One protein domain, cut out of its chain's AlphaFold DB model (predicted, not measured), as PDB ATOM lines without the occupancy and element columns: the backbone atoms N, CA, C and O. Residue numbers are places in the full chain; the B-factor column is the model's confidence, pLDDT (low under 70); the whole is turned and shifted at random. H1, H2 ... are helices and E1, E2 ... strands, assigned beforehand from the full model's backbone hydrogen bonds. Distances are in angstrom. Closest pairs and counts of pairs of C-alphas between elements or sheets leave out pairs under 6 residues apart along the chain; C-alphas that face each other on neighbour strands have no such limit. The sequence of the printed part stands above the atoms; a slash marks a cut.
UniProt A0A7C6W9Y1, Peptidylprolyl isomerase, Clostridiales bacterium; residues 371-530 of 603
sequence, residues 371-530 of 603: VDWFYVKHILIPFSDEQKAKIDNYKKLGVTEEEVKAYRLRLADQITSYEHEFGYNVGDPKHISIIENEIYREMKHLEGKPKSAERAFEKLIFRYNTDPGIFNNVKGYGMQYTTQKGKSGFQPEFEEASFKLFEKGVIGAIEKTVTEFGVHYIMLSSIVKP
ATOM      1  N   VAL A 371      47.868 -34.305  -7.220       74.56
ATOM      2  CA  VAL A 371      46.827 -33.287  -7.308       74.56
ATOM      3  C   VAL A 371      47.176 -32.052  -6.506       74.56
ATOM      4  O   VAL A 371      47.367 -32.114  -5.292       74.56
ATOM      5  N   ASP A 372      47.172 -30.925  -7.202       87.12
ATOM      6  CA  ASP A 372      47.330 -29.612  -6.610       87.12
ATOM      7  C   ASP A 372      45.976 -29.127  -6.093       87.12
ATOM      8  O   ASP A 372      45.048 -28.853  -6.859       87.12
ATOM      9  N   TRP A 373      45.864 -29.053  -4.770       87.31
ATOM     10  CA  TRP A 373      44.690 -28.541  -4.080       87.31
ATOM     11  C   TRP A 373      45.036 -27.333  -3.241       87.31
ATOM     12  O   TRP A 373      46.125 -27.208  -2.676       87.31
ATOM     13  N   PHE A 374      44.061 -26.456  -3.125       91.38
ATOM     14  CA  PHE A 374      44.154 -25.269  -2.308       91.38
ATOM     15  C   PHE A 374      42.762 -24.887  -1.831       91.38
ATOM     16  O   PHE A 374      41.756 -25.374  -2.349       91.38
ATOM     17  N   TYR A 375      42.716 -24.031  -0.825       92.06
ATOM     18  CA  TYR A 375      41.475 -23.486  -0.318       92.06
ATOM     19  C   TYR A 375      41.438 -21.982  -0.523       92.06
ATOM     20  O   TYR A 375      42.449 -21.290  -0.355       92.06
ATOM     21  N   VAL A 376      40.251 -21.483  -0.842       94.44
ATOM     22  CA  VAL A 376      39.966 -20.054  -0.905       94.44
ATOM     23  C   VAL A 376      38.820 -19.702   0.021       94.44
ATOM     24  O   VAL A 376      37.871 -20.464   0.177       94.44
ATOM     25  N   LYS A 377      38.884 -18.513   0.605       95.94
ATOM     26  CA  LYS A 377      37.724 -17.882   1.235       95.94
ATOM     27  C   LYS A 377      37.230 -16.767   0.337       95.94
ATOM     28  O   LYS A 377      38.000 -16.251  -0.474       95.94
ATOM     29  N   HIS A 378      35.968 -16.391   0.464       97.25
ATOM     30  CA  HIS A 378      35.450 -15.262  -0.293       97.25
ATOM     31  C   HIS A 378      34.543 -14.365   0.547       97.25
ATOM     32  O   HIS A 378      34.100 -14.743   1.626       97.25
ATOM     33  N   ILE A 379      34.281 -13.181   0.015       98.31
ATOM     34  CA  ILE A 379      33.202 -12.291   0.427       98.31
ATOM     35  C   ILE A 379      32.372 -12.054  -0.827       98.31
ATOM     36  O   ILE A 379      32.904 -11.525  -1.807       98.31
ATOM     37  N   LEU A 380      31.108 -12.472  -0.818       97.62
ATOM     38  CA  LEU A 380      30.136 -12.174  -1.864       97.62
ATOM     39  C   LEU A 380      29.330 -10.936  -1.475       97.62
ATOM     40  O   LEU A 380      28.673 -10.932  -0.440       97.62
ATOM     41  N   ILE A 381      29.355  -9.923  -2.345       97.44
ATOM     42  CA  ILE A 381      28.423  -8.796  -2.324       97.44
ATOM     43  C   ILE A 381      27.458  -8.958  -3.510       97.44
ATOM     44  O   ILE A 381      27.905  -8.873  -4.664       97.44
ATOM     45  N   PRO A 382      26.164  -9.225  -3.275       94.81
ATOM     46  CA  PRO A 382      25.270  -9.718  -4.306       94.81
ATOM     47  C   PRO A 382      24.713  -8.580  -5.166       94.81
ATOM     48  O   PRO A 382      24.614  -7.432  -4.733       94.81
ATOM     49  N   PHE A 383      24.286  -8.905  -6.387       93.56
ATOM     50  CA  PHE A 383      23.399  -8.013  -7.137       93.56
ATOM     51  C   PHE A 383      22.050  -7.875  -6.426       93.56
ATOM     52  O   PHE A 383      21.495  -8.873  -5.953       93.56
ATOM     53  N   SER A 384      21.478  -6.669  -6.438       88.31
ATOM     54  CA  SER A 384      20.084  -6.474  -6.032       88.31
ATOM     55  C   SER A 384      19.125  -7.179  -6.993       88.31
ATOM     56  O   SER A 384      19.463  -7.439  -8.153       88.31
ATOM     57  N   ASP A 385      17.899  -7.450  -6.552       88.50
ATOM     58  CA  ASP A 385      16.889  -8.094  -7.402       88.50
ATOM     59  C   ASP A 385      16.571  -7.266  -8.653       88.50
ATOM     60  O   ASP A 385      16.409  -7.805  -9.749       88.50
ATOM     61  N   GLU A 386      16.600  -5.938  -8.536       89.62
ATOM     62  CA  GLU A 386      16.468  -5.034  -9.677       89.62
ATOM     63  C   GLU A 386      17.631  -5.166 -10.668       89.62
ATOM     64  O   GLU A 386      17.433  -5.123 -11.885       89.62
ATOM     65  N   GLN A 387      18.864  -5.314 -10.172       93.50
ATOM     66  CA  GLN A 387      20.041  -5.512 -11.016       93.50
ATOM     67  C   GLN A 387      20.011  -6.886 -11.692       93.50
ATOM     68  O   GLN A 387      20.271  -6.964 -12.894       93.50
ATOM     69  N   LYS A 388      19.616  -7.945 -10.975       93.50
ATOM     70  CA  LYS A 388      19.400  -9.282 -11.550       93.50
ATOM     71  C   LYS A 388      18.349  -9.235 -12.659       93.50
ATOM     72  O   LYS A 388      18.619  -9.668 -13.778       93.50
ATOM     73  N   ALA A 389      17.209  -8.583 -12.414       93.25
ATOM     74  CA  ALA A 389      16.161  -8.404 -13.415       93.25
ATOM     75  C   ALA A 389      16.650  -7.629 -14.653       93.25
ATOM     76  O   ALA A 389      16.307  -7.980 -15.784       93.25
ATOM     77  N   LYS A 390      17.486  -6.596 -14.472       95.19
ATOM     78  CA  LYS A 390      18.129  -5.874 -15.586       95.19
ATOM     79  C   LYS A 390      19.037  -6.794 -16.405       95.19
ATOM     80  O   LYS A 390      18.963  -6.762 -17.633       95.19
ATOM     81  N   ILE A 391      19.860  -7.618 -15.754       93.56
ATOM     82  CA  ILE A 391      20.745  -8.587 -16.422       93.56
ATOM     83  C   ILE A 391      19.920  -9.609 -17.211       93.56
ATOM     84  O   ILE A 391      20.201  -9.846 -18.386       93.56
ATOM     85  N   ASP A 392      18.870 -10.167 -16.613       93.69
ATOM     86  CA  ASP A 392      18.030 -11.179 -17.258       93.69
ATOM     87  C   ASP A 392      17.223 -10.617 -18.428       93.69
ATOM     88  O   ASP A 392      17.084 -11.266 -19.467       93.69
ATOM     89  N   ASN A 393      16.729  -9.386 -18.309       94.81
ATOM     90  CA  ASN A 393      16.081  -8.702 -19.424       94.81
ATOM     91  C   ASN A 393      17.067  -8.399 -20.554       94.81
ATOM     92  O   ASN A 393      16.699  -8.528 -21.719       94.81
ATOM     93  N   TYR A 394      18.316  -8.060 -20.230       95.12
ATOM     94  CA  TYR A 394      19.355  -7.854 -21.233       95.12
ATOM     95  C   TYR A 394      19.687  -9.155 -21.980       95.12
ATOM     96  O   TYR A 394      19.709  -9.148 -23.208       95.12
ATOM     97  N   LYS A 395      19.814 -10.293 -21.275       92.88
ATOM     98  CA  LYS A 395      20.005 -11.630 -21.881       92.88
ATOM     99  C   LYS A 395      18.903 -11.979 -22.896       92.88
ATOM    100  O   LYS A 395      19.188 -12.528 -23.958       92.88
ATOM    101  N   LYS A 396      17.645 -11.617 -22.613       93.81
ATOM    102  CA  LYS A 396      16.488 -11.885 -23.495       93.81
ATOM    103  C   LYS A 396      16.524 -11.128 -24.829       93.81
ATOM    104  O   LYS A 396      15.750 -11.463 -25.721       93.81
ATOM    105  N   LEU A 397      17.410 -10.142 -24.993       93.62
ATOM    106  CA  LEU A 397      17.569  -9.392 -26.245       93.62
ATOM    107  C   LEU A 397      18.399 -10.135 -27.308       93.62
ATOM    108  O   LEU A 397      18.617  -9.588 -28.385       93.62
ATOM    109  N   GLY A 398      18.859 -11.361 -27.029       87.62
ATOM    110  CA  GLY A 398      19.666 -12.146 -27.972       87.62
ATOM    111  C   GLY A 398      21.096 -11.627 -28.140       87.62
ATOM    112  O   GLY A 398      21.705 -11.839 -29.186       87.62
ATOM    113  N   VAL A 399      21.607 -10.919 -27.130       93.56
ATOM    114  CA  VAL A 399      22.996 -10.438 -27.045       93.56
ATOM    115  C   VAL A 399      23.974 -11.585 -26.773       93.56
ATOM    116  O   VAL A 399      23.591 -12.647 -26.282       93.56
ATOM    117  N   THR A 400      25.249 -11.361 -27.077       94.12
ATOM    118  CA  THR A 400      26.340 -12.314 -26.818       94.12
ATOM    119  C   THR A 400      26.672 -12.430 -25.324       94.12
ATOM    120  O   THR A 400      26.376 -11.532 -24.531       94.12
ATOM    121  N   GLU A 401      27.323 -13.522 -24.915       88.75
ATOM    122  CA  GLU A 401      27.755 -13.720 -23.522       88.75
ATOM    123  C   GLU A 401      28.763 -12.650 -23.074       88.75
ATOM    124  O   GLU A 401      28.712 -12.174 -21.936       88.75
ATOM    125  N   GLU A 402      29.637 -12.197 -23.974       91.62
ATOM    126  CA  GLU A 402      30.586 -11.112 -23.732       91.62
ATOM    127  C   GLU A 402      29.881  -9.777 -23.467       91.62
ATOM    128  O   GLU A 402      30.281  -9.032 -22.566       91.62
ATOM    129  N   GLU A 403      28.810  -9.478 -24.204       94.75
ATOM    130  CA  GLU A 403      27.988  -8.287 -23.970       94.75
ATOM    131  C   GLU A 403      27.282  -8.359 -22.615       94.75
ATOM    132  O   GLU A 403      27.287  -7.375 -21.864       94.75
ATOM    133  N   VAL A 404      26.729  -9.522 -22.253       93.25
ATOM    134  CA  VAL A 404      26.126  -9.749 -20.929       93.25
ATOM    135  C   VAL A 404      27.168  -9.563 -19.830       93.25
ATOM    136  O   VAL A 404      26.903  -8.866 -18.848       93.25
ATOM    137  N   LYS A 405      28.376 -10.112 -20.002       92.50
ATOM    138  CA  LYS A 405      29.484  -9.952 -19.054       92.50
ATOM    139  C   LYS A 405      29.878  -8.484 -18.890       92.50
ATOM    140  O   LYS A 405      30.012  -8.023 -17.758       92.50
ATOM    141  N   ALA A 406      30.003  -7.728 -19.981       94.31
ATOM    142  CA  ALA A 406      30.311  -6.299 -19.933       94.31
ATOM    143  C   ALA A 406      29.186  -5.468 -19.286       94.31
ATOM    144  O   ALA A 406      29.451  -4.507 -18.563       94.31
ATOM    145  N   TYR A 407      27.919  -5.821 -19.519       95.62
ATOM    146  CA  TYR A 407      26.783  -5.178 -18.855       95.62
ATOM    147  C   TYR A 407      26.762  -5.462 -17.350       95.62
ATOM    148  O   TYR A 407      26.616  -4.539 -16.550       95.62
ATOM    149  N   ARG A 408      27.002  -6.716 -16.966       95.12
ATOM    150  CA  ARG A 408      27.103  -7.157 -15.574       95.12
ATOM    151  C   ARG A 408      28.224  -6.444 -14.817       95.12
ATOM    152  O   ARG A 408      27.986  -5.985 -13.709       95.12
ATOM    153  N   LEU A 409      29.399  -6.270 -15.429       94.75
ATOM    154  CA  LEU A 409      30.498  -5.492 -14.839       94.75
ATOM    155  C   LEU A 409      30.086  -4.041 -14.542       94.75
ATOM    156  O   LEU A 409      30.369  -3.537 -13.463       94.75
ATOM    157  N   ARG A 410      29.346  -3.390 -15.452       94.94
ATOM    158  CA  ARG A 410      28.846  -2.022 -15.225       94.94
ATOM    159  C   ARG A 410      27.844  -1.930 -14.076       94.94
ATOM    160  O   ARG A 410      27.829  -0.929 -13.372       94.94
ATOM    161  N   LEU A 411      26.988  -2.938 -13.916       95.88
ATOM    162  CA  LEU A 411      26.046  -2.991 -12.795       95.88
ATOM    163  C   LEU A 411      26.749  -3.321 -11.476       95.88
ATOM    164  O   LEU A 411      26.335  -2.819 -10.436       95.88
ATOM    165  N   ALA A 412      27.816  -4.121 -11.520       95.62
ATOM    166  CA  ALA A 412      28.578  -4.504 -10.337       95.62
ATOM    167  C   ALA A 412      29.192  -3.284  -9.642       95.62
ATOM    168  O   ALA A 412      29.174  -3.200  -8.418       95.62
ATOM    169  N   ASP A 413      29.634  -2.297 -10.422       93.75
ATOM    170  CA  ASP A 413      30.168  -1.027  -9.918       93.75
ATOM    171  C   ASP A 413      29.113  -0.119  -9.264       93.75
ATOM    172  O   ASP A 413      29.475   0.924  -8.729       93.75
ATOM    173  N   GLN A 414      27.827  -0.486  -9.309       92.44
ATOM    174  CA  GLN A 414      26.707   0.270  -8.732       92.44
ATOM    175  C   GLN A 414      26.074  -0.439  -7.527       92.44
ATOM    176  O   GLN A 414      25.039   0.004  -7.032       92.44
ATOM    177  N   ILE A 415      26.630  -1.574  -7.095       93.69
ATOM    178  CA  ILE A 415      26.106  -2.331  -5.956       93.69
ATOM    179  C   ILE A 415      26.238  -1.507  -4.670       93.69
ATOM    180  O   ILE A 415      27.253  -0.847  -4.428       93.69
ATOM    181  N   THR A 416      25.216  -1.597  -3.823       88.31
ATOM    182  CA  THR A 416      25.256  -1.166  -2.425       88.31
ATOM    183  C   THR A 416      24.965  -2.348  -1.512       88.31
ATOM    184  O   THR A 416      24.157  -3.203  -1.869       88.31
ATOM    185  N   SER A 417      25.593  -2.392  -0.341       87.44
ATOM    186  CA  SER A 417      25.405  -3.464   0.641       87.44
ATOM    187  C   SER A 417      25.603  -2.945   2.063       87.44
ATOM    188  O   SER A 417      26.189  -1.878   2.253       87.44
ATOM    189  N   TYR A 418      25.071  -3.664   3.043       83.00
ATOM    190  CA  TYR A 418      25.137  -3.295   4.452       83.00
ATOM    191  C   TYR A 418      26.408  -3.836   5.105       83.00
ATOM    192  O   TYR A 418      27.054  -4.752   4.599       83.00
ATOM    193  N   GLU A 419      26.778  -3.230   6.229       82.56
ATOM    194  CA  GLU A 419      27.665  -3.886   7.183       82.56
ATOM    195  C   GLU A 419      26.849  -4.784   8.092       82.56
ATOM    196  O   GLU A 419      25.683  -4.485   8.343       82.56
ATOM    197  N   HIS A 420      27.470  -5.836   8.619       79.31
ATOM    198  CA  HIS A 420      26.847  -6.695   9.608       79.31
ATOM    199  C   HIS A 420      27.589  -6.644  10.948       79.31
ATOM    200  O   HIS A 420      28.823  -6.659  10.995       79.31
ATOM    201  N   GLU A 421      26.827  -6.617  12.038       73.25
ATOM    202  CA  GLU A 421      27.314  -6.743  13.411       73.25
ATOM    203  C   GLU A 421      26.458  -7.783  14.138       73.25
ATOM    204  O   GLU A 421      25.233  -7.698  14.118       73.25
ATOM    205  N   PHE A 422      27.092  -8.813  14.712       67.94
ATOM    206  CA  PHE A 422      26.404  -9.980  15.294       67.94
ATOM    207  C   PHE A 422      25.332 -10.586  14.371       67.94
ATOM    208  O   PHE A 422      24.301 -11.063  14.826       67.94
ATOM    209  N   GLY A 423      25.594 -10.559  13.061       66.31
ATOM    210  CA  GLY A 423      24.695 -11.091  12.045       66.31
ATOM    211  C   GLY A 423      23.540 -10.167  11.638       66.31
ATOM    212  O   GLY A 423      22.764 -10.546  10.770       66.31
ATOM    213  N   TYR A 424      23.443  -8.949  12.178       68.62
ATOM    214  CA  TYR A 424      22.433  -7.955  11.793       68.62
ATOM    215  C   TYR A 424      22.994  -6.897  10.867       68.62
ATOM    216  O   TYR A 424      24.098  -6.410  11.095       68.62
ATOM    217  N   ASN A 425      22.200  -6.467   9.888       74.50
ATOM    218  CA  ASN A 425      22.529  -5.290   9.094       74.50
ATOM    219  C   ASN A 425      22.588  -4.030   9.978       74.50
ATOM    220  O   ASN A 425      21.630  -3.713  10.684       74.50
ATOM    221  N   VAL A 426      23.689  -3.282   9.907       58.75
ATOM    222  CA  VAL A 426      23.903  -2.048  10.673       58.75
ATOM    223  C   VAL A 426      24.212  -0.857   9.766       58.75
ATOM    224  O   VAL A 426      24.944  -0.958   8.779       58.75
ATOM    225  N   GLY A 427      23.668   0.305  10.136       67.38
ATOM    226  CA  GLY A 427      23.883   1.571   9.433       67.38
ATOM    227  C   GLY A 427      23.225   1.658   8.049       67.38
ATOM    228  O   GLY A 427      22.326   0.892   7.706       67.38
ATOM    229  N   ASP A 428      23.673   2.635   7.259       72.31
ATOM    230  CA  ASP A 428      23.199   2.856   5.888       72.31
ATOM    231  C   ASP A 428      23.957   1.974   4.873       72.31
ATOM    232  O   ASP A 428      25.158   1.729   5.052       72.31
ATOM    233  N   PRO A 429      23.320   1.564   3.751       76.62
ATOM    234  CA  PRO A 429      23.996   0.831   2.685       76.62
ATOM    235  C   PRO A 429      25.236   1.566   2.167       76.62
ATOM    236  O   PRO A 429      25.181   2.724   1.744       76.62
ATOM    237  N   LYS A 430      26.359   0.856   2.105       83.44
ATOM    238  CA  LYS A 430      27.616   1.335   1.536       83.44
ATOM    239  C   LYS A 430      27.722   0.977   0.064       83.44
ATOM    240  O   LYS A 430      27.441  -0.143  -0.351       83.44
ATOM    241  N   HIS A 431      28.209   1.924  -0.731       94.62
ATOM    242  CA  HIS A 431      28.577   1.669  -2.120       94.62
ATOM    243  C   HIS A 431      29.756   0.689  -2.203       94.62
ATOM    244  O   HIS A 431      30.695   0.781  -1.406       94.62
ATOM    245  N   ILE A 432      29.756  -0.195  -3.205       96.06
ATOM    246  CA  ILE A 432      30.758  -1.259  -3.378       96.06
ATOM    247  C   ILE A 432      32.202  -0.747  -3.348       96.06
ATOM    248  O   ILE A 432      33.081  -1.416  -2.820       96.06
ATOM    249  N   SER A 433      32.457   0.462  -3.852       96.19
ATOM    250  CA  SER A 433      33.794   1.070  -3.837       96.19
ATOM    251  C   SER A 433      34.300   1.402  -2.429       96.19
ATOM    252  O   SER A 433      35.508   1.404  -2.201       96.19
ATOM    253  N   ILE A 434      33.410   1.687  -1.474       95.69
ATOM    254  CA  ILE A 434      33.782   1.911  -0.071       95.69
ATOM    255  C   ILE A 434      34.180   0.582   0.569       95.69
ATOM    256  O   ILE A 434      35.270   0.494   1.131       95.69
ATOM    257  N   ILE A 435      33.349  -0.448   0.380       95.88
ATOM    258  CA  ILE A 435      33.593  -1.814   0.865       95.88
ATOM    259  C   ILE A 435      34.908  -2.352   0.280       95.88
ATOM    260  O   ILE A 435      35.773  -2.830   1.009       95.88
ATOM    261  N   GLU A 436      35.117  -2.187  -1.030       97.25
ATOM    262  CA  GLU A 436      36.354  -2.564  -1.723       97.25
ATOM    263  C   GLU A 436      37.585  -1.915  -1.076       97.25
ATOM    264  O   GLU A 436      38.561  -2.588  -0.744       97.25
ATOM    265  N   ASN A 437      37.535  -0.600  -0.858       97.56
ATOM    266  CA  ASN A 437      38.636   0.141  -0.250       97.56
ATOM    267  C   ASN A 437      38.904  -0.281   1.201       97.56
ATOM    268  O   ASN A 437      40.039  -0.179   1.664       97.56
ATOM    269  N   GLU A 438      37.887  -0.699   1.952       96.75
ATOM    270  CA  GLU A 438      38.038  -1.244   3.305       96.75
ATOM    271  C   GLU A 438      38.725  -2.616   3.256       96.75
ATOM    272  O   GLU A 438      39.804  -2.759   3.839       96.75
ATOM    273  N   ILE A 439      38.221  -3.546   2.439       97.88
ATOM    274  CA  ILE A 439      38.812  -4.881   2.246       97.88
ATOM    275  C   ILE A 439      40.283  -4.783   1.819       97.88
ATOM    276  O   ILE A 439      41.165  -5.358   2.459       97.88
ATOM    277  N   TYR A 440      40.594  -4.024   0.762       97.06
ATOM    278  CA  TYR A 440      41.974  -3.914   0.281       97.06
ATOM    279  C   TYR A 440      42.891  -3.215   1.287       97.06
ATOM    280  O   TYR A 440      44.064  -3.568   1.388       97.06
ATOM    281  N   ARG A 441      42.402  -2.233   2.048       96.75
ATOM    282  CA  ARG A 441      43.207  -1.548   3.072       96.75
ATOM    283  C   ARG A 441      43.593  -2.492   4.206       96.75
ATOM    284  O   ARG A 441      44.756  -2.488   4.618       96.75
ATOM    285  N   GLU A 442      42.645  -3.298   4.671       97.12
ATOM    286  CA  GLU A 442      42.884  -4.291   5.717       97.12
ATOM    287  C   GLU A 442      43.797  -5.417   5.222       97.12
ATOM    288  O   GLU A 442      44.756  -5.771   5.903       97.12
ATOM    289  N   MET A 443      43.599  -5.911   3.999       97.25
ATOM    290  CA  MET A 443      44.311  -7.099   3.515       97.25
ATOM    291  C   MET A 443      45.674  -6.821   2.870       97.25
ATOM    292  O   MET A 443      46.574  -7.657   2.953       97.25
ATOM    293  N   LYS A 444      45.892  -5.651   2.252       89.88
ATOM    294  CA  LYS A 444      47.083  -5.372   1.414       89.88
ATOM    295  C   LYS A 444      48.426  -5.611   2.110       89.88
ATOM    296  O   LYS A 444      49.408  -5.939   1.453       89.88
ATOM    297  N   HIS A 445      48.498  -5.416   3.424       94.00
ATOM    298  CA  HIS A 445      49.731  -5.552   4.206       94.00
ATOM    299  C   HIS A 445      49.866  -6.918   4.910       94.00
ATOM    300  O   HIS A 445      50.835  -7.137   5.656       94.00
ATOM    301  N   LEU A 446      48.892  -7.810   4.697       96.69
ATOM    302  CA  LEU A 446      48.785  -9.138   5.302       96.69
ATOM    303  C   LEU A 446      49.138 -10.271   4.333       96.69
ATOM    304  O   LEU A 446      49.265 -11.416   4.759       96.69
ATOM    305  N   GLU A 447      49.363  -9.963   3.057       94.50
ATOM    306  CA  GLU A 447      49.866 -10.930   2.087       94.50
ATOM    307  C   GLU A 447      51.168 -11.587   2.595       94.50
ATOM    308  O   GLU A 447      52.107 -10.910   3.024       94.50
ATOM    309  N   GLY A 448      51.208 -12.921   2.596       93.94
ATOM    310  CA  GLY A 448      52.326 -13.701   3.130       93.94
ATOM    311  C   GLY A 448      52.357 -13.799   4.660       93.94
ATOM    312  O   GLY A 448      53.325 -14.326   5.208       93.94
ATOM    313  N   LYS A 449      51.313 -13.333   5.364       95.62
ATOM    314  CA  LYS A 449      51.134 -13.466   6.822       95.62
ATOM    315  C   LYS A 449      49.881 -14.300   7.129       95.62
ATOM    316  O   LYS A 449      48.872 -13.735   7.548       95.62
ATOM    317  N   PRO A 450      49.938 -15.638   6.968       91.88
ATOM    318  CA  PRO A 450      48.754 -16.497   6.920       91.88
ATOM    319  C   PRO A 450      47.776 -16.301   8.087       91.88
ATOM    320  O   PRO A 450      46.619 -15.973   7.863       91.88
ATOM    321  N   LYS A 451      48.257 -16.386   9.337       91.12
ATOM    322  CA  LYS A 451      47.418 -16.234  10.543       91.12
ATOM    323  C   LYS A 451      46.737 -14.870  10.643       91.12
ATOM    324  O   LYS A 451      45.579 -14.776  11.032       91.12
ATOM    325  N   SER A 452      47.470 -13.800  10.339       92.56
ATOM    326  CA  SER A 452      46.929 -12.441  10.415       92.56
ATOM    327  C   SER A 452      45.941 -12.172   9.285       92.56
ATOM    328  O   SER A 452      44.931 -11.522   9.529       92.56
ATOM    329  N   ALA A 453      46.220 -12.685   8.083       95.06
ATOM    330  CA  ALA A 453      45.321 -12.602   6.939       95.06
ATOM    331  C   ALA A 453      44.000 -13.335   7.210       95.06
ATOM    332  O   ALA A 453      42.953 -12.730   7.032       95.06
ATOM    333  N   GLU A 454      44.042 -14.569   7.721       93.12
ATOM    334  CA  GLU A 454      42.842 -15.342   8.082       93.12
ATOM    335  C   GLU A 454      41.950 -14.605   9.082       93.12
ATOM    336  O   GLU A 454      40.779 -14.373   8.809       93.12
ATOM    337  N   ARG A 455      42.522 -14.139  10.198       90.75
ATOM    338  CA  ARG A 455      41.766 -13.408  11.229       90.75
ATOM    339  C   ARG A 455      41.170 -12.095  10.728       90.75
ATOM    340  O   ARG A 455      40.114 -11.685  11.196       90.75
ATOM    341  N   ALA A 456      41.872 -11.386   9.847       94.69
ATOM    342  CA  ALA A 456      41.353 -10.150   9.266       94.69
ATOM    343  C   ALA A 456      40.241 -10.448   8.255       94.69
ATOM    344  O   ALA A 456      39.182  -9.831   8.299       94.69
ATOM    345  N   PHE A 457      40.454 -11.434   7.386       96.31
ATOM    346  CA  PHE A 457      39.493 -11.794   6.357       96.31
ATOM    347  C   PHE A 457      38.218 -12.409   6.939       96.31
ATOM    348  O   PHE A 457      37.137 -12.111   6.453       96.31
ATOM    349  N   GLU A 458      38.310 -13.191   8.014       93.00
ATOM    350  CA  GLU A 458      37.148 -13.698   8.749       93.00
ATOM    351  C   GLU A 458      36.291 -12.564   9.315       93.00
ATOM    352  O   GLU A 458      35.083 -12.545   9.101       93.00
ATOM    353  N   LYS A 459      36.902 -11.548   9.933       91.62
ATOM    354  CA  LYS A 459      36.161 -10.356  10.376       91.62
ATOM    355  C   LYS A 459      35.453  -9.661   9.217       91.62
ATOM    356  O   LYS A 459      34.321  -9.223   9.372       91.62
ATOM    357  N   LEU A 460      36.102  -9.580   8.056       96.44
ATOM    358  CA  LEU A 460      35.498  -9.015   6.849       96.44
ATOM    359  C   LEU A 460      34.370  -9.899   6.287       96.44
ATOM    360  O   LEU A 460      33.397  -9.352   5.774       96.44
ATOM    361  N   ILE A 461      34.462 -11.229   6.411       95.81
ATOM    362  CA  ILE A 461      33.365 -12.157   6.098       95.81
ATOM    363  C   ILE A 461      32.167 -11.827   6.983       95.81
ATOM    364  O   ILE A 461      31.115 -11.479   6.456       95.81
ATOM    365  N   PHE A 462      32.337 -11.829   8.307       89.06
ATOM    366  CA  PHE A 462      31.234 -11.523   9.221       89.06
ATOM    367  C   PHE A 462      30.676 -10.116   9.040       89.06
ATOM    368  O   PHE A 462      29.508  -9.908   9.326       89.06
ATOM    369  N   ARG A 463      31.474  -9.172   8.532       89.31
ATOM    370  CA  ARG A 463      31.051  -7.786   8.325       89.31
ATOM    371  C   ARG A 463      30.355  -7.514   6.991       89.31
ATOM    372  O   ARG A 463      29.553  -6.595   6.948       89.31
ATOM    373  N   TYR A 464      30.684  -8.219   5.908       94.19
ATOM    374  CA  TYR A 464      30.202  -7.850   4.564       94.19
ATOM    375  C   TYR A 464      29.649  -9.006   3.734       94.19
ATOM    376  O   TYR A 464      29.001  -8.769   2.718       94.19
ATOM    377  N   ASN A 465      29.968 -10.253   4.072       95.50
ATOM    378  CA  ASN A 465      29.628 -11.376   3.213       95.50
ATOM    379  C   ASN A 465      28.136 -11.709   3.290       95.50
ATOM    380  O   ASN A 465      27.558 -11.702   4.370       95.50
ATOM    381  N   THR A 466      27.543 -12.083   2.158       90.50
ATOM    382  CA  THR A 466      26.136 -12.507   2.081       90.50
ATOM    383  C   THR A 466      25.959 -13.959   1.624       90.50
ATOM    384  O   THR A 466      24.852 -14.366   1.282       90.50
ATOM    385  N   ASP A 467      27.041 -14.731   1.502       92.38
ATOM    386  CA  ASP A 467      26.971 -16.167   1.206       92.38
ATOM    387  C   ASP A 467      26.951 -16.964   2.524       92.38
ATOM    388  O   ASP A 467      27.997 -17.041   3.173       92.38
ATOM    389  N   PRO A 468      25.824 -17.578   2.935       87.75
ATOM    390  CA  PRO A 468      25.763 -18.353   4.174       87.75
ATOM    391  C   PRO A 468      26.780 -19.510   4.213       87.75
ATOM    392  O   PRO A 468      27.204 -19.901   5.295       87.75
ATOM    393  N   GLY A 469      27.221 -20.032   3.059       88.19
ATOM    394  CA  GLY A 469      28.088 -21.212   2.976       88.19
ATOM    395  C   GLY A 469      29.540 -21.012   3.428       88.19
ATOM    396  O   GLY A 469      30.235 -21.998   3.685       88.19
ATOM    397  N   ILE A 470      30.020 -19.767   3.531       91.12
ATOM    398  CA  ILE A 470      31.402 -19.479   3.956       91.12
ATOM    399  C   ILE A 470      31.511 -19.100   5.440       91.12
ATOM    400  O   ILE A 470      32.606 -19.162   6.003       91.12
ATOM    401  N   PHE A 471      30.405 -18.730   6.093       90.12
ATOM    402  CA  PHE A 471      30.414 -18.450   7.528       90.12
ATOM    403  C   PHE A 471      30.783 -19.711   8.309       90.12
ATOM    404  O   PHE A 471      30.359 -20.809   7.957       90.12
ATOM    405  N   ASN A 472      31.621 -19.556   9.336       87.31
ATOM    406  CA  ASN A 472      32.157 -20.654  10.152       87.31
ATOM    407  C   ASN A 472      32.893 -21.761   9.353       87.31
ATOM    408  O   ASN A 472      33.361 -22.745   9.925       87.31
ATOM    409  N   ASN A 473      33.099 -21.594   8.038       88.44
ATOM    410  CA  ASN A 473      33.910 -22.493   7.230       88.44
ATOM    411  C   ASN A 473      35.391 -22.119   7.367       88.44
ATOM    412  O   ASN A 473      35.972 -21.363   6.580       88.44
ATOM    413  N   VAL A 474      36.013 -22.699   8.390       85.88
ATOM    414  CA  VAL A 474      37.396 -22.441   8.812       85.88
ATOM    415  C   VAL A 474      38.398 -22.619   7.669       85.88
ATOM    416  O   VAL A 474      39.324 -21.817   7.542       85.88
ATOM    417  N   LYS A 475      38.218 -23.644   6.825       84.69
ATOM    418  CA  LYS A 475      39.114 -23.933   5.692       84.69
ATOM    419  C   LYS A 475      38.768 -23.116   4.448       84.69
ATOM    420  O   LYS A 475      39.659 -22.829   3.660       84.69
ATOM    421  N   GLY A 476      37.505 -22.743   4.275       89.12
ATOM    422  CA  GLY A 476      36.981 -22.166   3.045       89.12
ATOM    423  C   GLY A 476      36.636 -23.223   1.992       89.12
ATOM    424  O   GLY A 476      36.502 -24.413   2.276       89.12
ATOM    425  N   TYR A 477      36.492 -22.787   0.747       89.25
ATOM    426  CA  TYR A 477      36.130 -23.640  -0.379       89.25
ATOM    427  C   TYR A 477      37.355 -24.333  -0.977       89.25
ATOM    428  O   TYR A 477      38.311 -23.681  -1.405       89.25
ATOM    429  N   GLY A 478      37.316 -25.666  -1.012       88.12
ATOM    430  CA  GLY A 478      38.361 -26.492  -1.608       88.12
ATOM    431  C   GLY A 478      38.318 -26.450  -3.134       88.12
ATOM    432  O   GLY A 478      37.274 -26.678  -3.747       88.12
ATOM    433  N   MET A 479      39.466 -26.202  -3.758       87.44
ATOM    434  CA  MET A 479      39.614 -26.125  -5.207       87.44
ATOM    435  C   MET A 479      40.749 -27.007  -5.717       87.44
ATOM    436  O   MET A 479      41.867 -26.986  -5.199       87.44
ATOM    437  N   GLN A 480      40.451 -27.753  -6.781       86.88
ATOM    438  CA  GLN A 480      41.443 -28.496  -7.543       86.88
ATOM    439  C   GLN A 480      42.024 -27.585  -8.619       86.88
ATOM    440  O   GLN A 480      41.292 -27.135  -9.503       86.88
ATOM    441  N   TYR A 481      43.332 -27.354  -8.588       87.38
ATOM    442  CA  TYR A 481      43.999 -26.689  -9.696       87.38
ATOM    443  C   TYR A 481      44.040 -27.621 -10.913       87.38
ATOM    444  O   TYR A 481      44.421 -28.791 -10.826       87.38
ATOM    445  N   THR A 482      43.620 -27.106 -12.065       82.12
ATOM    446  CA  THR A 482      43.639 -27.832 -13.336       82.12
ATOM    447  C   THR A 482      43.851 -26.867 -14.490       82.12
ATOM    448  O   THR A 482      43.390 -25.730 -14.474       82.12
ATOM    449  N   THR A 483      44.512 -27.341 -15.541       75.56
ATOM    450  CA  THR A 483      44.678 -26.577 -16.782       75.56
ATOM    451  C   THR A 483      43.407 -26.564 -17.643       75.56
ATOM    452  O   THR A 483      43.330 -25.815 -18.616       75.56
ATOM    453  N   GLN A 484      42.394 -27.374 -17.302       71.44
ATOM    454  CA  GLN A 484      41.102 -27.419 -17.993       71.44
ATOM    455  C   GLN A 484      40.091 -26.480 -17.321       71.44
ATOM    456  O   GLN A 484      39.460 -26.864 -16.337       71.44
ATOM    457  N   LYS A 485      39.912 -25.278 -17.884       65.50
ATOM    458  CA  LYS A 485      38.940 -24.282 -17.400       65.50
ATOM    459  C   LYS A 485      37.498 -24.826 -17.386       65.50
ATOM    460  O   LYS A 485      37.100 -25.545 -18.305       65.50
ATOM    461  N   GLY A 486      36.713 -24.430 -16.384       65.69
ATOM    462  CA  GLY A 486      35.270 -24.666 -16.266       65.69
ATOM    463  C   GLY A 486      34.872 -26.035 -15.706       65.69
ATOM    464  O   GLY A 486      33.752 -26.483 -15.941       65.69
ATOM    465  N   LYS A 487      35.776 -26.734 -15.009       68.94
ATOM    466  CA  LYS A 487      35.536 -28.101 -14.499       68.94
ATOM    467  C   LYS A 487      35.540 -28.228 -12.978       68.94
ATOM    468  O   LYS A 487      35.307 -29.322 -12.466       68.94
ATOM    469  N   SER A 488      35.765 -27.142 -12.243       68.75
ATOM    470  CA  SER A 488      35.775 -27.183 -10.777       68.75
ATOM    471  C   SER A 488      34.380 -27.337 -10.155       68.75
ATOM    472  O   SER A 488      34.276 -27.853  -9.042       68.75
ATOM    473  N   GLY A 489      33.313 -26.979 -10.880       74.19
ATOM    474  CA  GLY A 489      31.944 -26.875 -10.354       74.19
ATOM    475  C   GLY A 489      31.598 -25.474  -9.833       74.19
ATOM    476  O   GLY A 489      30.464 -25.249  -9.424       74.19
ATOM    477  N   PHE A 490      32.550 -24.538  -9.884       85.25
ATOM    478  CA  PHE A 490      32.340 -23.124  -9.582       85.25
ATOM    479  C   PHE A 490      32.104 -22.306 -10.859       85.25
ATOM    480  O   PHE A 490      32.382 -22.757 -11.972       85.25
ATOM    481  N   GLN A 491      31.619 -21.074 -10.685       89.81
ATOM    482  CA  GLN A 491      31.479 -20.112 -11.778       89.81
ATOM    483  C   GLN A 491      32.835 -19.874 -12.464       89.81
ATOM    484  O   GLN A 491      33.836 -19.703 -11.758       89.81
ATOM    485  N   PRO A 492      32.903 -19.816 -13.808       90.31
ATOM    486  CA  PRO A 492      34.168 -19.688 -14.530       90.31
ATOM    487  C   PRO A 492      35.034 -18.507 -14.071       90.31
ATOM    488  O   PRO A 492      36.249 -18.645 -13.947       90.31
ATOM    489  N   GLU A 493      34.428 -17.354 -13.768       92.31
ATOM    490  CA  GLU A 493      35.162 -16.174 -13.294       92.31
ATOM    491  C   GLU A 493      35.673 -16.314 -11.853       92.31
ATOM    492  O   GLU A 493      36.679 -15.696 -11.494       92.31
ATOM    493  N   PHE A 494      34.994 -17.115 -11.027       94.50
ATOM    494  CA  PHE A 494      35.445 -17.457  -9.677       94.50
ATOM    495  C   PHE A 494      36.634 -18.419  -9.731       94.50
ATOM    496  O   PHE A 494      37.633 -18.219  -9.039       94.50
ATOM    497  N   GLU A 495      36.549 -19.429 -10.600       93.25
ATOM    498  CA  GLU A 495      37.627 -20.386 -10.841       93.25
ATOM    499  C   GLU A 495      38.889 -19.683 -11.355       93.25
ATOM    500  O   GLU A 495      39.969 -19.871 -10.799       93.25
ATOM    501  N   GLU A 496      38.755 -18.813 -12.360       93.50
ATOM    502  CA  GLU A 496      39.886 -18.090 -12.949       93.50
ATOM    503  C   GLU A 496      40.611 -17.198 -11.929       93.50
ATOM    504  O   GLU A 496      41.841 -17.223 -11.848       93.50
ATOM    505  N   ALA A 497      39.866 -16.445 -11.114       95.88
ATOM    506  CA  ALA A 497      40.454 -15.612 -10.066       95.88
ATOM    507  C   ALA A 497      41.145 -16.451  -8.976       95.88
ATOM    508  O   ALA A 497      42.235 -16.103  -8.517       95.88
ATOM    509  N   SER A 498      40.559 -17.591  -8.614       95.56
ATOM    510  CA  SER A 498      41.136 -18.517  -7.636       95.56
ATOM    511  C   SER A 498      42.405 -19.200  -8.155       95.56
ATOM    512  O   SER A 498      43.381 -19.332  -7.421       95.56
ATOM    513  N   PHE A 499      42.447 -19.578  -9.437       94.81
ATOM    514  CA  PHE A 499      43.648 -20.136 -10.070       94.81
ATOM    515  C   PHE A 499      44.764 -19.103 -10.169       94.81
ATOM    516  O   PHE A 499      45.909 -19.428  -9.868       94.81
ATOM    517  N   LYS A 500      44.441 -17.843 -10.475       95.44
ATOM    518  CA  LYS A 500      45.419 -16.746 -10.453       95.44
ATOM    519  C   LYS A 500      46.052 -16.574  -9.067       95.44
ATOM    520  O   LYS A 500      47.260 -16.369  -8.953       95.44
ATOM    521  N   LEU A 501      45.247 -16.675  -8.009       96.31
ATOM    522  CA  LEU A 501      45.730 -16.657  -6.628       96.31
ATOM    523  C   LEU A 501      46.629 -17.859  -6.317       96.31
ATOM    524  O   LEU A 501      47.710 -17.680  -5.755       96.31
ATOM    525  N   PHE A 502      46.214 -19.065  -6.708       94.94
ATOM    526  CA  PHE A 502      47.011 -20.279  -6.533       94.94
ATOM    527  C   PHE A 502      48.368 -20.190  -7.244       94.94
ATOM    528  O   PHE A 502      49.398 -20.452  -6.629       94.94
ATOM    529  N   GLU A 503      48.383 -19.744  -8.502       94.62
ATOM    530  CA  GLU A 503      49.601 -19.544  -9.299       94.62
ATOM    531  C   GLU A 503      50.530 -18.493  -8.686       94.62
ATOM    532  O   GLU A 503      51.753 -18.641  -8.727       94.62
ATOM    533  N   LYS A 504      49.962 -17.445  -8.075       95.44
ATOM    534  CA  LYS A 504      50.726 -16.465  -7.295       95.44
ATOM    535  C   LYS A 504      51.373 -17.113  -6.066       95.44
ATOM    536  O   LYS A 504      52.474 -16.723  -5.687       95.44
ATOM    537  N   GLY A 505      50.707 -18.086  -5.444       94.75
ATOM    538  CA  GLY A 505      51.266 -18.933  -4.387       94.75
ATOM    539  C   GLY A 505      51.483 -18.237  -3.040       94.75
ATOM    540  O   GLY A 505      52.178 -18.776  -2.177       94.75
ATOM    541  N   VAL A 506      50.913 -17.043  -2.838       96.19
ATOM    542  CA  VAL A 506      51.089 -16.263  -1.606       96.19
ATOM    543  C   VAL A 506      49.807 -16.278  -0.775       96.19
ATOM    544  O   VAL A 506      48.821 -15.632  -1.122       96.19
ATOM    545  N   ILE A 507      49.821 -17.017   0.337       95.00
ATOM    546  CA  ILE A 507      48.684 -17.112   1.267       95.00
ATOM    547  C   ILE A 507      48.327 -15.720   1.814       95.00
ATOM    548  O   ILE A 507      49.213 -14.933   2.162       95.00
ATOM    549  N   GLY A 508      47.032 -15.420   1.886       95.25
ATOM    550  CA  GLY A 508      46.501 -14.110   2.260       95.25
ATOM    551  C   GLY A 508      46.439 -13.099   1.110       95.25
ATOM    552  O   GLY A 508      45.949 -11.992   1.312       95.25
ATOM    553  N   ALA A 509      46.920 -13.445  -0.091       96.88
ATOM    554  CA  ALA A 509      46.666 -12.638  -1.282       96.88
ATOM    555  C   ALA A 509      45.170 -12.648  -1.622       96.88
ATOM    556  O   ALA A 509      44.509 -13.677  -1.461       96.88
ATOM    557  N   ILE A 510      44.672 -11.516  -2.126       97.69
ATOM    558  CA  ILE A 510      43.270 -11.338  -2.513       97.69
ATOM    559  C   ILE A 510      43.111 -10.993  -3.995       97.69
ATOM    560  O   ILE A 510      43.980 -10.337  -4.571       97.69
ATOM    561  N   GLU A 511      42.001 -11.418  -4.595       97.38
ATOM    562  CA  GLU A 511      41.595 -11.060  -5.955       97.38
ATOM    563  C   GLU A 511      40.101 -10.749  -6.053       97.38
ATOM    564  O   GLU A 511      39.271 -11.390  -5.409       97.38
ATOM    565  N   LYS A 512      39.759  -9.768  -6.894       96.94
ATOM    566  CA  LYS A 512      38.370  -9.393  -7.196       96.94
ATOM    567  C   LYS A 512      37.893 -10.101  -8.458       96.94
ATOM    568  O   LYS A 512      38.598 -10.134  -9.464       96.94
ATOM    569  N   THR A 513      36.652 -10.573  -8.444       96.69
ATOM    570  CA  THR A 513      35.970 -11.069  -9.643       96.69
ATOM    571  C   THR A 513      34.473 -10.782  -9.594       96.69
ATOM    572  O   THR A 513      33.926 -10.473  -8.538       96.69
ATOM    573  N   VAL A 514      33.804 -10.846 -10.744       96.88
ATOM    574  CA  VAL A 514      32.356 -10.630 -10.859       96.88
ATOM    575  C   VAL A 514      31.739 -11.846 -11.529       96.88
ATOM    576  O   VAL A 514      32.069 -12.160 -12.674       96.88
ATOM    577  N   THR A 515      30.837 -12.514 -10.815       94.88
ATOM    578  CA  THR A 515      30.065 -13.661 -11.312       94.88
ATOM    579  C   THR A 515      28.619 -13.236 -11.539       94.88
ATOM    580  O   THR A 515      28.288 -12.061 -11.422       94.88
ATOM    581  N   GLU A 516      27.727 -14.163 -11.890       92.44
ATOM    582  CA  GLU A 516      26.291 -13.868 -11.978       92.44
ATOM    583  C   GLU A 516      25.632 -13.544 -10.631       92.44
ATOM    584  O   GLU A 516      24.577 -12.914 -10.622       92.44
ATOM    585  N   PHE A 517      26.262 -13.907  -9.511       93.88
ATOM    586  CA  PHE A 517      25.730 -13.648  -8.174       93.88
ATOM    587  C   PHE A 517      26.060 -12.243  -7.671       93.88
ATOM    588  O   PHE A 517      25.265 -11.660  -6.935       93.88
ATOM    589  N   GLY A 518      27.195 -11.680  -8.090       96.12
ATOM    590  CA  GLY A 518      27.660 -10.377  -7.625       96.12
ATOM    591  C   GLY A 518      29.172 -10.211  -7.721       96.12
ATOM    592  O   GLY A 518      29.843 -10.846  -8.544       96.12
ATOM    593  N   VAL A 519      29.708  -9.338  -6.871       98.12
ATOM    594  CA  VAL A 519      31.149  -9.103  -6.724       98.12
ATOM    595  C   VAL A 519      31.693 -10.040  -5.657       98.12
ATOM    596  O   VAL A 519      31.185 -10.068  -4.541       98.12
ATOM    597  N   HIS A 520      32.753 -10.769  -5.990       98.19
ATOM    598  CA  HIS A 520      33.493 -11.589  -5.044       98.19
ATOM    599  C   HIS A 520      34.870 -10.990  -4.781       98.19
ATOM    600  O   HIS A 520      35.596 -10.654  -5.722       98.19
ATOM    601  N   TYR A 521      35.255 -10.942  -3.511       98.25
ATOM    602  CA  TYR A 521      36.643 -10.774  -3.086       98.25
ATOM    603  C   TYR A 521      37.125 -12.114  -2.560       98.25
ATOM    604  O   TYR A 521      36.564 -12.623  -1.599       98.25
ATOM    605  N   ILE A 522      38.113 -12.709  -3.213       98.06
ATOM    606  CA  ILE A 522      38.597 -14.061  -2.930       98.06
ATOM    607  C   ILE A 522      39.962 -13.947  -2.266       98.06
ATOM    608  O   ILE A 522      40.801 -13.206  -2.764       98.06
ATOM    609  N   MET A 523      40.203 -14.681  -1.183       97.69
ATOM    610  CA  MET A 523      41.503 -14.800  -0.525       97.69
ATOM    611  C   MET A 523      42.051 -16.217  -0.682       97.69
ATOM    612  O   MET A 523      41.334 -17.187  -0.433       97.69
ATOM    613  N   LEU A 524      43.341 -16.354  -1.011       96.62
ATOM    614  CA  LEU A 524      44.034 -17.641  -0.904       96.62
ATOM    615  C   LEU A 524      44.238 -17.999   0.571       96.62
ATOM    616  O   LEU A 524      45.090 -17.405   1.233       96.62
ATOM    617  N   SER A 525      43.479 -18.974   1.067       93.88
ATOM    618  CA  SER A 525      43.495 -19.394   2.472       93.88
ATOM    619  C   SER A 525      44.640 -20.361   2.762       93.88
ATOM    620  O   SER A 525      45.452 -20.145   3.661       93.88
ATOM    621  N   SER A 526      44.772 -21.423   1.965       92.06
ATOM    622  CA  SER A 526      45.832 -22.409   2.174       92.06
ATOM    623  C   SER A 526      46.173 -23.185   0.909       92.06
ATOM    624  O   SER A 526      45.359 -23.311  -0.001       92.06
ATOM    625  N   ILE A 527      47.394 -23.721   0.861       92.00
ATOM    626  CA  ILE A 527      47.855 -24.640  -0.184       92.00
ATOM    627  C   ILE A 527      48.063 -26.007   0.460       92.00
ATOM    628  O   ILE A 527      48.784 -26.137   1.456       92.00
ATOM    629  N   VAL A 528      47.437 -27.032  -0.110       89.44
ATOM    630  CA  VAL A 528      47.458 -28.383   0.438       89.44
ATOM    631  C   VAL A 528      48.791 -29.045   0.112       89.44
ATOM    632  O   VAL A 528      49.123 -29.293  -1.043       89.44
ATOM    633  N   LYS A 529      49.567 -29.358   1.153       89.06
ATOM    634  CA  LYS A 529      50.809 -30.126   1.011       89.06
ATOM    635  C   LYS A 529      50.498 -31.624   0.903       89.06
ATOM    636  O   LYS A 529      49.878 -32.139   1.842       89.06
ATOM    637  N   PRO A 530      50.976 -32.320  -0.148       90.69
ATOM    638  CA  PRO A 530      50.838 -33.764  -0.259       90.69
ATOM    639  C   PRO A 530      51.494 -34.523   0.893       90.69
ATOM    640  O   PRO A 530      52.496 -34.078   1.458       90.69
TER     641      PRO A 530
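Overview. This is residues 371 to 530 of the 603 residues of the protein "Peptidylprolyl isomerase" of Clostridiales bacterium (UniProt A0A7C6W9Y1). A strongly twisted sheet of four strands curls round helix H5 on one face, while helix H4 packs on the opposite face with H3 beside it as a helical hairpin. At the end of the sheet where E1 ends and E6 begins sits a second helical hairpin, H1 and H2, with residues 396 to 402 sticking out; the small strand hairpin E2 and E3 lies by the last residues of H4. The printed part has 160 residues with five named helices and six named strands, in the order E1 H1 H2 E2 E3 H3 H4 E4 H5 E5 E6, class mixed. The large sheet runs E4, E1, E6, E5, all antiparallel; the whole is compact, with a radius of gyration of the C-alphas of 16.0 A and spans of 48 by 42 by 24 A.

Arrangement. Begin at E1, residues 373 to 382, an inner strand. Its antiparallel neighbours are E6, residues 518 to 527, with N 377 and O 523 within hydrogen-bond range at 3.0 A, and E4, residues 477 to 480, with N 376 and O 477 at 3.0 A. E5, residues 510 to 514, forms a hairpin with E6, N 513 and O 520 at 2.9 A. Next come H1, residues 385 to 395, and H2, residues 401 to 412, a helical hairpin: they touch, closest at C-alphas Lys 395 and Val 404, 6.5 A, opposite ways at a shallow tilt of 21 degrees. E2, residues 416 to 421, and E3, residues 424 to 431, form a hairpin, N 421 and O 424 at 2.9 A; E3 bends by 79 degrees at residue 427. H3, residues 432 to 443, and H4, residues 450 to 464, touch as a helical hairpin, closest at C-alphas Met 443 and Ala 453, 6.6 A. H4 is on the large sheet at a height of 9.1 A, over E1 and E6; its closest C-alphas to E1 are Ile 461 and Ile 379, 5.7 A. H5, residues 492 to 504, is on the opposite face, closest to E6 at C-alphas Leu 501 and Leu 524, 6.1 A. The architecture is three layers, helices on both faces of a sheet: H2, H3 and H4 on one, H5 on the other. In the five helices every O i to N i+4 pair is within hydrogen-bond range.

Along the chain. Find C-alpha 373 at (44.690, -28.541, -4.080); E1 runs 27.0 A from there. H4 measures 20.6 A and H5 18.4 A. E6 runs 25.8 A to C-alpha 527 at (47.855, -24.640, -0.184).

Size, cuts and confidence. The C-alphas farthest apart, Leu 397 and Pro 530, are 48.7 A apart. The printed part has no cut; the links H4 to E4 and E4 to H5 are long. Look for pLDDT under 70 at residues 422 to 424, 426 to 427 and 485 to 488.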